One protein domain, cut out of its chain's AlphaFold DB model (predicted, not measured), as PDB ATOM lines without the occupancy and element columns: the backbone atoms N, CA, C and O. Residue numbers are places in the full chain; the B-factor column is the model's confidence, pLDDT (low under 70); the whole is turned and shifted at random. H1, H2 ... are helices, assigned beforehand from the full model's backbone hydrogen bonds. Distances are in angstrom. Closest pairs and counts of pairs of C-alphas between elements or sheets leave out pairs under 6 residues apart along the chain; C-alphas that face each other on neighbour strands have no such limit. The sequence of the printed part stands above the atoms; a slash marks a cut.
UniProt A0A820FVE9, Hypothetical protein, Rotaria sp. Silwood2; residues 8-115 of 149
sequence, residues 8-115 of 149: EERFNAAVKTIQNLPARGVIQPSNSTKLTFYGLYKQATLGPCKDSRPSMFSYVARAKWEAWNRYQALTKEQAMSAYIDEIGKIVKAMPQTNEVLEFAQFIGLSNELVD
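This is residues 8 to 115 of the 149 residues of the protein "Hypothetical protein" of Rotaria sp. Silwood2 (UniProt A0A820FVE9). The longest helix, H4, and H2 lie side by side, running opposite ways, and make the middle of the domain; H3 packs on H2 at a steep angle, H1 crosses H4, and the short H5 lies at the opposite end from H3. The printed part has 108 residues with five named helices, H1 to H5 in chain order, and no named strand; the class is all helix. It is compact, with a radius of gyration of the C-alphas of 14.7 A, and spans 44 by 29 by 21 A.

H4, residues 76 to 93, is 25.9 A long, from C-alpha 76 at (191.699, 196.392, 147.027) to C-alpha 93 at (178.967, 174.006, 143.848). H2 is residues 31 to 46, 21.9 A. H1, residues 8 to 20, is 18.1 A and begins with C-alpha 8 at (197.737, 189.174, 148.383). H3 is residues 59 to 69, 15.0 A, and H5 residues 98 to 106, 12.3 A.

H4 is the hub, touching three helices. It touches H2 at a shallow tilt of 24 degrees, opposite ways; the closest C-alphas, of Ala 44 and Lys 76, are 4.2 A apart. H1 touches H4 at a steep tilt of 48 degrees, the same way, closest at the C-alphas of Phe 11 and Met 80, 5.7 A. H4 and H5 form a helical hairpin and only just touch, with 3 pairs of C-alphas within 8 A, H4 with residues 88 to 91 alone; the closest C-alphas are those of Val 91 and Val 100, 6.6 A. H2 touches H3 at a steep tilt of 50 degrees, closest at the C-alphas of Gly 39 and Trp 68, 3.7 A. H1 and H2 are near each other; H3 and H5 are apart. In H1, H2, H3, H4 and H5 every O i to N i+4 pair is within hydrogen-bond range.

The C-alphas farthest apart, of Phe 57 and Asp 115, are 46.7 A apart. The printed part has no cut. The link from H2 to H3, residues 47 to 58, is long. Confidence is under 70 at residues 23 to 27, 96, 98 to 102 and 106 to 115.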
ATOM      1  N   GLU A   8     197.218 188.942 149.727       88.19
ATOM      2  CA  GLU A   8     197.737 189.174 148.383       88.19
ATOM      3  C   GLU A   8     198.383 187.913 147.788       88.19
ATOM      4  O   GLU A   8     198.146 187.594 146.625       88.19
ATOM      5  N   GLU A   9     199.139 187.140 148.572       87.31
ATOM      6  CA  GLU A   9     199.697 185.859 148.115       87.31
ATOM      7  C   GLU A   9     198.601 184.850 147.770       87.31
ATOM      8  O   GLU A   9     198.671 184.207 146.721       87.31
ATOM      9  N   ARG A  10     197.561 184.743 148.609       85.56
ATOM     10  CA  ARG A  10     196.404 183.872 148.342       85.56
ATOM     11  C   ARG A  10     195.656 184.309 147.090       85.56
ATOM     12  O   ARG A  10     195.322 183.472 146.257       85.56
ATOM     13  N   PHE A  11     195.440 185.612 146.925       90.31
ATOM     14  CA  PHE A  11     194.815 186.179 145.735       90.31
ATOM     15  C   PHE A  11     195.644 185.895 144.477       90.31
ATOM     16  O   PHE A  11     195.112 185.412 143.481       90.31
ATOM     17  N   ASN A  12     196.955 186.122 144.525       89.75
ATOM     18  CA  ASN A  12     197.846 185.866 143.398       89.75
ATOM     19  C   ASN A  12     197.905 184.377 143.039       89.75
ATOM     20  O   ASN A  12     197.926 184.034 141.855       89.75
ATOM     21  N   ALA A  13     197.907 183.487 144.036       86.38
ATOM     22  CA  ALA A  13     197.800 182.049 143.819       86.38
ATOM     23  C   ALA A  13     196.468 181.700 143.142       86.38
ATOM     24  O   ALA A  13     196.474 181.103 142.070       86.38
ATOM     25  N   ALA A  14     195.347 182.169 143.694       86.00
ATOM     26  CA  ALA A  14     194.006 181.987 143.145       86.00
ATOM     27  C   ALA A  14     193.879 182.454 141.684       86.00
ATOM     28  O   ALA A  14     193.363 181.722 140.837       86.00
ATOM     29  N   VAL A  15     194.386 183.650 141.366       89.50
ATOM     30  CA  VAL A  15     194.390 184.202 140.003       89.50
ATOM     31  C   VAL A  15     195.178 183.301 139.057       89.50
ATOM     32  O   VAL A  15     194.681 182.973 137.977       89.50
ATOM     33  N   LYS A  16     196.380 182.865 139.453       86.44
ATOM     34  CA  LYS A  16     197.198 181.946 138.649       86.44
ATOM     35  C   LYS A  16     196.476 180.628 138.407       86.44
ATOM     36  O   LYS A  16     196.534 180.114 137.296       86.44
ATOM     37  N   THR A  17     195.783 180.087 139.403       80.69
ATOM     38  CA  THR A  17     195.046 178.836 139.228       80.69
ATOM     39  C   THR A  17     193.918 179.005 138.218       80.69
ATOM     40  O   THR A  17     193.847 178.230 137.272       80.69
ATOM     41  N   ILE A  18     193.094 180.055 138.345       82.81
ATOM     42  CA  ILE A  18     192.003 180.345 137.397       82.81
ATOM     43  C   ILE A  18     192.529 180.586 135.974       82.81
ATOM     44  O   ILE A  18     191.896 180.158 135.011       82.81
ATOM     45  N   GLN A  19     193.681 181.245 135.822       82.56
ATOM     46  CA  GLN A  19     194.309 181.488 134.517       82.56
ATOM     47  C   GLN A  19     194.869 180.218 133.868       82.56
ATOM     48  O   GLN A  19     194.831 180.099 132.646       82.56
ATOM     49  N   ASN A  20     195.375 179.283 134.674       80.25
ATOM     50  CA  ASN A  20     195.928 178.013 134.202       80.25
ATOM     51  C   ASN A  20     194.874 176.903 134.070       80.25
ATOM     52  O   ASN A  20     195.221 175.783 133.693       80.25
ATOM     53  N   LEU A  21     193.597 177.183 134.359       74.69
ATOM     54  CA  LEU A  21     192.535 176.203 134.163       74.69
ATOM     55  C   LEU A  21     192.440 175.806 132.680       74.69
ATOM     56  O   LEU A  21     192.375 176.679 131.805       74.69
ATOM     57  N   PRO A  22     192.380 174.500 132.369       70.75
ATOM     58  CA  PRO A  22     192.225 174.050 130.998       70.75
ATOM     59  C   PRO A  22     190.904 174.566 130.419       70.75
ATOM     60  O   PRO A  22     189.836 174.414 131.012       70.75
ATOM     61  N   ALA A  23     190.961 175.131 129.210       64.69
ATOM     62  CA  ALA A  23     189.794 175.704 128.527       64.69
ATOM     63  C   ALA A  23     188.658 174.688 128.276       64.69
ATOM     64  O   ALA A  23     187.520 175.082 128.024       64.69
ATOM     65  N   ARG A  24     188.970 173.387 128.331       58.66
ATOM     66  CA  ARG A  24     188.034 172.259 128.239       58.66
ATOM     67  C   ARG A  24     188.259 171.282 129.401       58.66
ATOM     68  O   ARG A  24     188.586 170.124 129.174       58.66
ATOM     69  N   GLY A  25     188.158 171.781 130.631       64.38
ATOM     70  CA  GLY A  25     188.232 170.972 131.851       64.38
ATOM     71  C   GLY A  25     186.872 170.691 132.486       64.38
ATOM     72  O   GLY A  25     185.831 171.125 131.989       64.38
ATOM     73  N   VAL A  26     186.910 170.004 133.628       62.34
ATOM     74  CA  VAL A  26     185.759 169.732 134.510       62.34
ATOM     75  C   VAL A  26     185.235 171.027 135.152       62.34
ATOM     76  O   VAL A  26     184.052 171.153 135.457       62.34
ATOM     77  N   ILE A  27     186.106 172.034 135.281       66.06
ATOM     78  CA  ILE A  27     185.801 173.362 135.818       66.06
ATOM     79  C   ILE A  27     185.530 174.322 134.652       66.06
ATOM     80  O   ILE A  27     186.454 174.880 134.059       66.06
ATOM     81  N   GLN A  28     184.254 174.535 134.316       73.56
ATOM     82  CA  GLN A  28     183.841 175.511 133.299       73.56
ATOM     83  C   GLN A  28     182.992 176.623 133.918       73.56
ATOM     84  O   GLN A  28     181.770 176.492 134.014       73.56
ATOM     85  N   PRO A  29     183.607 177.750 134.328       76.25
ATOM     86  CA  PRO A  29     182.847 178.863 134.870       76.25
ATOM     87  C   PRO A  29     181.929 179.452 133.796       76.25
ATOM     88  O   PRO A  29     182.337 179.684 132.652       76.25
ATOM     89  N   SER A  30     180.686 179.738 134.187       85.50
ATOM     90  CA  SER A  30     179.725 180.435 133.334       85.50
ATOM     91  C   SER A  30     180.268 181.801 132.888       85.50
ATOM     92  O   SER A  30     181.139 182.388 133.536       85.50
ATOM     93  N   ASN A  31     179.732 182.365 131.802       87.56
ATOM     94  CA  ASN A  31     180.131 183.708 131.362       87.56
ATOM     95  C   ASN A  31     179.899 184.772 132.449       87.56
ATOM     96  O   ASN A  31     180.722 185.672 132.600       87.56
ATOM     97  N   SER A  32     178.830 184.634 133.241       88.88
ATOM     98  CA  SER A  32     178.561 185.505 134.394       88.88
ATOM     99  C   SER A  32     179.680 185.415 135.432       88.88
ATOM    100  O   SER A  32     180.232 186.425 135.853       88.88
ATOM    101  N   THR A  33     180.099 184.195 135.769       88.94
ATOM    102  CA  THR A  33     181.195 183.935 136.710       88.94
ATOM    103  C   THR A  33     182.525 184.514 136.219       88.94
ATOM    104  O   THR A  33     183.244 185.160 136.977       88.94
ATOM    105  N   LYS A  34     182.838 184.361 134.925       89.88
ATOM    106  CA  LYS A  34     184.032 184.969 134.312       89.88
ATOM    107  C   LYS A  34     184.014 186.497 134.420       89.88
ATOM    108  O   LYS A  34     185.055 187.102 134.667       89.88
ATOM    109  N   LEU A  35     182.847 187.122 134.246       93.31
ATOM    110  CA  LEU A  35     182.681 188.569 134.401       93.31
ATOM    111  C   LEU A  35     182.843 189.010 135.861       93.31
ATOM    112  O   LEU A  35     183.532 189.998 136.105       93.31
ATOM    113  N   THR A  36     182.296 188.261 136.822       93.31
ATOM    114  CA  THR A  36     182.520 188.497 138.259       93.31
ATOM    115  C   THR A  36     184.010 188.490 138.592       93.31
ATOM    116  O   THR A  36     184.519 189.460 139.157       93.31
ATOM    117  N   PHE A  37     184.738 187.453 138.163       93.00
ATOM    118  CA  PHE A  37     186.183 187.374 138.373       93.00
ATOM    119  C   PHE A  37     186.940 188.514 137.709       93.00
ATOM    120  O   PHE A  37     187.848 189.075 138.316       93.00
ATOM    121  N   TYR A  38     186.556 188.892 136.491       94.12
ATOM    122  CA  TYR A  38     187.146 190.042 135.818       94.12
ATOM    123  C   TYR A  38     186.962 191.332 136.630       94.12
ATOM    124  O   TYR A  38     187.931 192.058 136.840       94.12
ATOM    125  N   GLY A  39     185.746 191.605 137.112       95.19
ATOM    126  CA  GLY A  39     185.447 192.811 137.882       95.19
ATOM    127  C   GLY A  39     186.220 192.882 139.200       95.19
ATOM    128  O   GLY A  39     186.859 193.896 139.479       95.19
ATOM    129  N   LEU A  40     186.228 191.787 139.964       95.56
ATOM    130  CA  LEU A  40     186.968 191.682 141.225       95.56
ATOM    131  C   LEU A  40     188.484 191.786 141.012       95.56
ATOM    132  O   LEU A  40     189.151 192.533 141.720       95.56
ATOM    133  N   TYR A  41     189.026 191.117 139.989       95.44
ATOM    134  CA  TYR A  41     190.445 191.204 139.639       95.44
ATOM    135  C   TYR A  41     190.860 192.636 139.280       95.44
ATOM    136  O   TYR A  41     191.888 193.133 139.745       95.44
ATOM    137  N   LYS A  42     190.053 193.327 138.466       95.62
ATOM    138  CA  LYS A  42     190.315 194.718 138.077       95.62
ATOM    139  C   LYS A  42     190.244 195.658 139.277       95.62
ATOM    140  O   LYS A  42     191.115 196.514 139.400       95.62
ATOM    141  N   GLN A  43     189.290 195.460 140.185       96.25
ATOM    142  CA  GLN A  43     189.195 196.243 141.416       96.25
ATOM    143  C   GLN A  43     190.381 195.988 142.362       96.25
ATOM    144  O   GLN A  43     190.959 196.937 142.882       96.25
ATOM    145  N   ALA A  44     190.797 194.733 142.538       94.75
ATOM    146  CA  ALA A  44     191.933 194.370 143.384       94.75
ATOM    147  C   ALA A  44     193.266 194.946 142.870       94.75
ATOM    148  O   ALA A  44     194.100 195.399 143.652       94.75
ATOM    149  N   THR A  45     193.462 194.974 141.549       93.94
ATOM    150  CA  THR A  45     194.726 195.405 140.927       93.94
ATOM    151  C   THR A  45     194.770 196.908 140.653       93.94
ATOM    152  O   THR A  45     195.711 197.598 141.055       93.94
ATOM    153  N   LEU A  46     193.737 197.441 140.000       93.69
ATOM    154  CA  LEU A  46     193.688 198.824 139.515       93.69
ATOM    155  C   LEU A  46     192.841 199.746 140.399       93.69
ATOM    156  O   LEU A  46     192.953 200.965 140.275       93.69
ATOM    157  N   GLY A  47     192.036 199.192 141.309       92.25
ATOM    158  CA  GLY A  47     191.088 199.963 142.107       92.25
ATOM    159  C   GLY A  47     189.829 200.354 141.321       92.25
ATOM    160  O   GLY A  47     189.500 199.701 140.323       92.25
ATOM    161  N   PRO A  48     189.120 201.412 141.765       93.75
ATOM    162  CA  PRO A  48     187.855 201.850 141.175       93.75
ATOM    163  C   PRO A  48     187.941 202.101 139.667       93.75
ATOM    164  O   PRO A  48     188.932 202.646 139.172       93.75
ATOM    165  N   CYS A  49     186.879 201.743 138.942       92.88
ATOM    166  CA  CYS A  49     186.777 201.966 137.501       92.88
ATOM    167  C   CYS A  49     186.808 203.470 137.178       92.88
ATOM    168  O   CYS A  49     185.944 204.223 137.620       92.88
ATOM    169  N   LYS A  50     187.801 203.899 136.393       91.19
ATOM    170  CA  LYS A  50     187.939 205.287 135.904       91.19
ATOM    171  C   LYS A  50     187.625 205.425 134.414       91.19
ATOM    172  O   LYS A  50     187.625 206.534 133.886       91.19
ATOM    173  N   ASP A  51     187.368 204.306 133.742       89.62
ATOM    174  CA  ASP A  51     187.113 204.278 132.310       89.62
ATOM    175  C   ASP A  51     185.698 204.778 132.013       89.62
ATOM    176  O   ASP A  51     184.743 204.489 132.740       89.62
ATOM    177  N   SER A  52     185.537 205.501 130.906       91.94
ATOM    178  CA  SER A  52     184.215 205.916 130.439       91.94
ATOM    179  C   SER A  52     183.377 204.713 130.003       91.94
ATOM    180  O   SER A  52     183.897 203.725 129.480       91.94
ATOM    181  N   ARG A  53     182.055 204.812 130.187       92.25
ATOM    182  CA  ARG A  53     181.123 203.749 129.801       92.25
ATOM    183  C   ARG A  53     181.240 203.450 128.293       92.25
ATOM    184  O   ARG A  53     181.049 204.366 127.492       92.25
ATOM    185  N   PRO A  54     181.500 202.192 127.889       93.94
ATOM    186  CA  PRO A  54     181.589 201.809 126.481       93.94
ATOM    187  C   PRO A  54     180.272 201.995 125.718       93.94
ATOM    188  O   PRO A  54     179.187 201.987 126.304       93.94
ATOM    189  N   SER A  55     180.373 202.077 124.386       93.94
ATOM    190  CA  SER A  55     179.215 202.139 123.485       93.94
ATOM    191  C   SER A  55     178.265 200.952 123.679       93.94
ATOM    192  O   SER A  55     178.696 199.806 123.832       93.94
ATOM    193  N   MET A  56     176.959 201.221 123.601       86.69
ATOM    194  CA  MET A  56     175.884 200.229 123.739       86.69
ATOM    195  C   MET A  56     175.970 199.067 122.740       86.69
ATOM    196  O   MET A  56     175.525 197.967 123.058       86.69
ATOM    197  N   PHE A  57     176.588 199.287 121.576       91.62
ATOM    198  CA  PHE A  57     176.781 198.265 120.543       91.62
ATOM    199  C   PHE A  57     177.950 197.312 120.838       91.62
ATOM    200  O   PHE A  57     178.059 196.254 120.224       91.62
ATOM    201  N   SER A  58     178.820 197.645 121.799       92.69
ATOM    202  CA  SER A  58     179.919 196.775 122.223       92.69
ATOM    203  C   SER A  58     179.510 195.952 123.444       92.69
ATOM    204  O   SER A  58     179.886 196.253 124.577       92.69
ATOM    205  N   TYR A  59     178.721 194.899 123.221       92.06
ATOM    206  CA  TYR A  59     178.149 194.087 124.303       92.06
ATOM    207  C   TYR A  59     179.204 193.520 125.261       92.06
ATOM    208  O   TYR A  59     179.025 193.581 126.474       92.06
ATOM    209  N   VAL A  60     180.330 193.025 124.734       91.44
ATOM    210  CA  VAL A  60     181.407 192.437 125.549       91.44
ATOM    211  C   VAL A  60     182.146 193.500 126.357       91.44
ATOM    212  O   VAL A  60     182.389 193.304 127.548       91.44
ATOM    213  N   ALA A  61     182.507 194.626 125.733       92.69
ATOM    214  CA  ALA A  61     183.199 195.701 126.439       92.69
ATOM    215  C   ALA A  61     182.296 196.310 127.514       92.69
ATOM    216  O   ALA A  61     182.740 196.522 128.640       92.69
ATOM    217  N   ARG A  62     181.012 196.511 127.195       94.44
ATOM    218  CA  ARG A  62     180.012 196.989 128.146       94.44
ATOM    219  C   ARG A  62     179.841 196.023 129.314       94.44
ATOM    220  O   ARG A  62     179.903 196.475 130.447       94.44
ATOM    221  N   ALA A  63     179.722 194.719 129.068       94.38
ATOM    222  CA  ALA A  63     179.596 193.726 130.135       94.38
ATOM    223  C   ALA A  63     180.826 193.698 131.061       94.38
ATOM    224  O   ALA A  63     180.683 193.644 132.280       94.38
ATOM    225  N   LYS A  64     182.040 193.786 130.501       93.88
ATOM    226  CA  LYS A  64     183.285 193.896 131.283       93.88
ATOM    227  C   LYS A  64     183.319 195.168 132.127       93.88
ATOM    228  O   LYS A  64     183.660 195.111 133.307       93.88
ATOM    229  N   TRP A  65     182.957 196.303 131.531       95.69
ATOM    230  CA  TRP A  65     182.899 197.582 132.230       95.69
ATOM    231  C   TRP A  65     181.849 197.566 133.342       95.69
ATOM    232  O   TRP A  65     182.151 197.965 134.457       95.69
ATOM    233  N   GLU A  66     180.650 197.041 133.080       94.94
ATOM    234  CA  GLU A  66     179.575 196.914 134.071       94.94
ATOM    235  C   GLU A  66     179.998 196.006 135.232       94.94
ATOM    236  O   GLU A  66     179.774 196.354 136.391       94.94
ATOM    237  N   ALA A  67     180.684 194.896 134.941       95.62
ATOM    238  CA  ALA A  67     181.217 194.007 135.966       95.62
ATOM    239  C   ALA A  67     182.276 194.686 136.850       95.62
ATOM    240  O   ALA A  67     182.229 194.534 138.064       95.62
ATOM    241  N   TRP A  68     183.205 195.459 136.280       95.69
ATOM    242  CA  TRP A  68     184.196 196.201 137.073       95.69
ATOM    243  C   TRP A  68     183.554 197.358 137.851       95.69
ATOM    244  O   TRP A  68     183.771 197.497 139.053       95.69
ATOM    245  N   ASN A  69     182.690 198.136 137.200       95.19
ATOM    246  CA  ASN A  69     182.007 199.279 137.800       95.19
ATOM    247  C   ASN A  69     181.095 198.880 138.976       95.19
ATOM    248  O   ASN A  69     180.908 199.663 139.906       95.19
ATOM    249  N   ARG A  70     180.563 197.650 138.981       95.06
ATOM    250  CA  ARG A  70     179.777 197.098 140.097       95.06
ATOM    251  C   ARG A  70     180.556 197.046 141.418       95.06
ATOM    252  O   ARG A  70     179.945 197.193 142.471       95.06
ATOM    253  N   TYR A  71     181.873 196.852 141.370       94.50
ATOM    254  CA  TYR A  71     182.725 196.685 142.556       94.50
ATOM    255  C   TYR A  71     183.518 197.941 142.930       94.50
ATOM    256  O   TYR A  71     184.365 197.880 143.814       94.50
ATOM    257  N   GLN A  72     183.234 199.088 142.305       92.19
ATOM    258  CA  GLN A  72     183.995 200.330 142.497       92.19
ATOM    259  C   GLN A  72     184.077 200.813 143.957       92.19
ATOM    260  O   GLN A  72     185.016 201.523 144.304       92.19
ATOM    261  N   ALA A  73     183.108 200.429 144.795       93.56
ATOM    262  CA  ALA A  73     183.042 200.791 146.209       93.56
ATOM    263  C   ALA A  73     183.953 199.939 147.112       93.56
ATOM    264  O   ALA A  73     184.180 200.314 148.258       93.56
ATOM    265  N   LEU A  74     184.455 198.797 146.628       93.69
ATOM    266  CA  LEU A  74     185.316 197.912 147.414       93.69
ATOM    267  C   LEU A  74     186.752 198.440 147.461       93.69
ATOM    268  O   LEU A  74     187.274 198.923 146.453       93.69
ATOM    269  N   THR A  75     187.434 198.279 148.595       95.31
ATOM    270  CA  THR A  75     188.895 198.449 148.635       95.31
ATOM    271  C   THR A  75     189.597 197.307 147.899       95.31
ATOM    272  O   THR A  75     188.980 196.302 147.529       95.31
ATOM    273  N   LYS A  76     190.909 197.443 147.679       93.44
ATOM    274  CA  LYS A  76     191.699 196.392 147.027       93.44
ATOM    275  C   LYS A  76     191.662 195.094 147.829       93.44
ATOM    276  O   LYS A  76     191.428 194.035 147.261       93.44
ATOM    277  N   GLU A  77     191.807 195.192 149.144       92.31
ATOM    278  CA  GLU A  77     191.799 194.065 150.075       92.31
ATOM    279  C   GLU A  77     190.426 193.383 150.083       92.31
ATOM    280  O   GLU A  77     190.331 192.162 149.973       92.31
ATOM    281  N   GLN A  78     189.342 194.165 150.114       93.81
ATOM    282  CA  GLN A  78     187.984 193.621 150.029       93.81
ATOM    283  C   GLN A  78     187.736 192.904 148.697       93.81
ATOM    284  O   GLN A  78     187.121 191.840 148.677       93.81
ATOM    285  N   ALA A  79     188.234 193.454 147.588       94.31
ATOM    286  CA  ALA A  79     188.128 192.819 146.280       94.31
ATOM    287  C   ALA A  79     188.949 191.519 146.193       94.31
ATOM    288  O   ALA A  79     188.470 190.546 145.612       94.31
ATOM    289  N   MET A  80     190.146 191.476 146.793       92.88
ATOM    290  CA  MET A  80     190.964 190.260 146.891       92.88
ATOM    291  C   MET A  80     190.264 189.173 147.710       92.88
ATOM    292  O   MET A  80     190.193 188.030 147.260       92.88
ATOM    293  N   SER A  81     189.701 189.533 148.869       91.19
ATOM    294  CA  SER A  81     188.939 188.602 149.711       91.19
ATOM    295  C   SER A  81     187.733 188.048 148.956       91.19
ATOM    296  O   SER A  81     187.603 186.839 148.805       91.19
ATOM    297  N   ALA A  82     186.917 188.928 148.366       92.69
ATOM    298  CA  ALA A  82     185.740 188.520 147.607       92.69
ATOM    299  C   ALA A  82     186.087 187.633 146.398       92.69
ATOM    300  O   ALA A  82     185.299 186.764 146.028       92.69
ATOM    301  N   TYR A  83     187.255 187.827 145.774       92.56
ATOM    302  CA  TYR A  83     187.730 186.966 144.687       92.56
ATOM    303  C   TYR A  83     187.986 185.534 145.172       92.56
ATOM    304  O   TYR A  83     187.568 184.581 144.516       92.56
ATOM    305  N   ILE A  84     188.645 185.386 146.324       89.75
ATOM    306  CA  ILE A  84     188.922 184.084 146.944       89.75
ATOM    307  C   ILE A  84     187.610 183.411 147.371       89.75
ATOM    308  O   ILE A  84     187.397 182.236 147.061       89.75
ATOM    309  N   ASP A  85     186.698 184.164 147.987       89.56
ATOM    310  CA  ASP A  85     185.392 183.660 148.424       89.56
ATOM    311  C   ASP A  85     184.568 183.122 147.248       89.56
ATOM    312  O   ASP A  85     183.930 182.070 147.335       89.56
ATOM    313  N   GLU A  86     184.586 183.828 146.115       88.88
ATOM    314  CA  GLU A  86     183.848 183.429 144.918       88.88
ATOM    315  C   GLU A  86     184.394 182.127 144.315       88.88
ATOM    316  O   GLU A  86     183.616 181.271 143.889       88.88
ATOM    317  N   ILE A  87     185.715 181.919 144.348       85.50
ATOM    318  CA  ILE A  87     186.317 180.627 143.987       85.50
ATOM    319  C   ILE A  87     185.818 179.530 144.923       85.50
ATOM    320  O   ILE A  87     185.415 178.467 144.448       85.50
ATOM    321  N   GLY A  88     185.789 179.791 146.232       82.88
ATOM    322  CA  GLY A  88     185.292 178.836 147.218       82.88
ATOM    323  C   GLY A  88     183.859 178.385 146.942       82.88
ATOM    324  O   GLY A  88     183.562 177.192 147.008       82.88
ATOM    325  N   LYS A  89     182.976 179.309 146.550       84.12
ATOM    326  CA  LYS A  89     181.592 178.978 146.169       84.12
ATOM    327  C   LYS A  89     181.523 178.081 144.939       84.12
ATOM    328  O   LYS A  89     180.740 177.138 144.926       84.12
ATOM    329  N   ILE A  90     182.334 178.353 143.917       81.81
ATOM    330  CA  ILE A  90     182.358 177.534 142.697       81.81
ATOM    331  C   ILE A  90     182.854 176.128 143.018       81.81
ATOM    332  O   ILE A  90     182.237 175.159 142.597       81.81
ATOM    333  N   VAL A  91     183.929 176.014 143.800       78.88
ATOM    334  CA  VAL A  91     184.473 174.725 144.251       78.88
ATOM    335  C   VAL A  91     183.427 173.925 145.025       78.88
ATOM    336  O   VAL A  91     183.266 172.737 144.762       78.88
ATOM    337  N   LYS A  92     182.672 174.569 145.925       78.50
ATOM    338  CA  LYS A  92     181.573 173.937 146.676       78.50
ATOM    339  C   LYS A  92     180.408 173.500 145.782       78.50
ATOM    340  O   LYS A  92     179.812 172.460 146.027       78.50
ATOM    341  N   ALA A  93     180.080 174.284 144.758       76.06
ATOM    342  CA  ALA A  93     178.967 174.006 143.848       76.06
ATOM    343  C   ALA A  93     179.291 172.947 142.776       76.06
ATOM    344  O   ALA A  93     178.384 172.475 142.089       76.06
ATOM    345  N   MET A  94     180.566 172.590 142.597       72.12
ATOM    346  CA  MET A  94     181.002 171.581 141.635       72.12
ATOM    347  C   MET A  94     181.023 170.173 142.248       72.12
ATOM    348  O   MET A  94     181.221 170.021 143.457       72.12
ATOM    349  N   PRO A  95     180.856 169.120 141.425       70.50
ATOM    350  CA  PRO A  95     181.037 167.751 141.887       70.50
ATOM    351  C   PRO A  95     182.456 167.577 142.444       70.50
ATOM    352  O   PRO A  95     183.432 167.942 141.784       70.50
ATOM    353  N   GLN A  96     182.553 167.019 143.656       66.88
ATOM    354  CA  GLN A  96     183.802 166.801 144.399       66.88
ATOM    355  C   GLN A  96     184.630 165.672 143.766       66.88
ATOM    356  O   GLN A  96     184.783 164.582 144.312       66.88
ATOM    357  N   THR A  97     185.114 165.924 142.555       71.56
ATOM    358  CA  THR A  97     186.059 165.068 141.839       71.56
ATOM    359  C   THR A  97     187.471 165.307 142.367       71.56
ATOM    360  O   THR A  97     187.760 166.368 142.924       71.56
ATOM    361  N   ASN A  98     188.370 164.339 142.173       67.56
ATOM    362  CA  ASN A  98     189.757 164.434 142.644       67.56
ATOM    363  C   ASN A  98     190.461 165.709 142.133       67.56
ATOM    364  O   ASN A  98     191.209 166.343 142.867       67.56
ATOM    365  N   GLU A  99     190.131 166.141 140.913       67.75
ATOM    366  CA  GLU A  99     190.647 167.372 140.299       67.75
ATOM    367  C   GLU A  99     190.164 168.651 141.013       67.75
ATOM    368  O   GLU A  99     190.920 169.607 141.173       67.75
ATOM    369  N   VAL A 100     188.909 168.674 141.480       67.62
ATOM    370  CA  VAL A 100     188.336 169.810 142.226       67.62
ATOM    371  C   VAL A 100     188.911 169.880 143.643       67.62
ATOM    372  O   VAL A 100     189.149 170.978 144.151       67.62
ATOM    373  N   LEU A 101     189.187 168.727 144.257       68.81
ATOM    374  CA  LEU A 101     189.827 168.634 145.572       68.81
ATOM    375  C   LEU A 101     191.286 169.111 145.531       68.81
ATOM    376  O   LEU A 101     191.680 169.930 146.361       68.81
ATOM    377  N   GLU A 102     192.063 168.680 144.532       69.56
ATOM    378  CA  GLU A 102     193.433 169.169 144.320       69.56
ATOM    379  C   GLU A 102     193.460 170.686 144.080       69.56
ATOM    380  O   GLU A 102     194.269 171.403 144.674       69.56
ATOM    381  N   PHE A 103     192.524 171.200 143.278       70.81
ATOM    382  CA  PHE A 103     192.368 172.636 143.040       70.81
ATOM    383  C   PHE A 103     192.053 173.412 144.334       70.81
ATOM    384  O   PHE A 103     192.657 174.456 144.594       70.81
ATOM    385  N   ALA A 104     191.150 172.900 145.175       71.44
ATOM    386  CA  ALA A 104     190.788 173.517 146.454       71.44
ATOM    387  C   ALA A 104     191.965 173.557 147.443       71.44
ATOM    388  O   ALA A 104     192.181 174.561 148.130       71.44
ATOM    389  N   GLN A 105     192.742 172.474 147.489       70.44
ATOM    390  CA  GLN A 105     193.914 172.342 148.348       70.44
ATOM    391  C   GLN A 105     195.044 173.279 147.914       70.44
ATOM    392  O   GLN A 105     195.676 173.918 148.755       70.44
ATOM    393  N   PHE A 106     195.246 173.438 146.606       67.44
ATOM    394  CA  PHE A 106     196.253 174.345 146.059       67.44
ATOM    395  C   PHE A 106     195.965 175.824 146.366       67.44
ATOM    396  O   PHE A 106     196.889 176.594 146.621       67.44
ATOM    397  N   ILE A 107     194.692 176.234 146.393       65.81
ATOM    398  CA  ILE A 107     194.302 177.622 146.711       65.81
ATOM    399  C   ILE A 107     194.293 177.883 148.234       65.81
ATOM    400  O   ILE A 107     194.085 179.009 148.681       65.81
ATOM    401  N   GLY A 108     194.561 176.868 149.064       62.59
ATOM    402  CA  GLY A 108     194.505 176.999 150.525       62.59
ATOM    403  C   GLY A 108     193.082 177.197 151.058       62.59
ATOM    404  O   GLY A 108     192.897 177.537 152.225       62.59
ATOM    405  N   LEU A 109     192.075 176.950 150.214       64.50
ATOM    406  CA  LEU A 109     190.651 176.920 150.563       64.50
ATOM    407  C   LEU A 109     190.305 175.704 151.437       64.50
ATOM    408  O   LEU A 109     189.262 175.661 152.085       64.50
ATOM    409  N   SER A 110     191.214 174.729 151.502       52.03
ATOM    410  CA  SER A 110     191.105 173.521 152.319       52.03
ATOM    411  C   SER A 110     191.032 173.777 153.828       52.03
ATOM    412  O   SER A 110     190.574 172.894 154.542       52.03
ATOM    413  N   ASN A 111     191.417 174.956 154.333       50.78
ATOM    414  CA  ASN A 111     191.344 175.242 155.774       50.78
ATOM    415  C   ASN A 111     189.982 175.777 156.251       50.78
ATOM    416  O   ASN A 111     189.769 175.847 157.454       50.78
ATOM    417  N   GLU A 112     189.050 176.106 155.349       49.94
ATOM    418  CA  GLU A 112     187.708 176.617 155.707       49.94
ATOM    419  C   GLU A 112     186.566 175.687 155.246       49.94
ATOM    420  O   GLU A 112     185.397 175.887 155.566       49.94
ATOM    421  N   LEU A 113     186.897 174.614 154.521       46.00
ATOM    422  CA  LEU A 113     185.980 173.507 154.212       46.00
ATOM    423  C   LEU A 113     185.898 172.463 155.342       46.00
ATOM    424  O   LEU A 113     185.069 171.558 155.276       46.00
ATOM    425  N   VAL A 114     186.731 172.596 156.381       47.75
ATOM    426  CA  VAL A 114     186.744 171.694 157.546       47.75
ATOM    427  C   VAL A 114     185.749 172.129 158.636       47.75
ATOM    428  O   VAL A 114     185.398 171.305 159.474       47.75
ATOM    429  N   ASP A 115     185.211 173.354 158.599       43.69
ATOM    430  CA  ASP A 115     184.304 173.841 159.658       43.69
ATOM    431  C   ASP A 115     182.807 173.572 159.396       43.69
ATOM    432  O   ASP A 115     181.993 173.691 160.303       43.69
TER     433      ASP A 115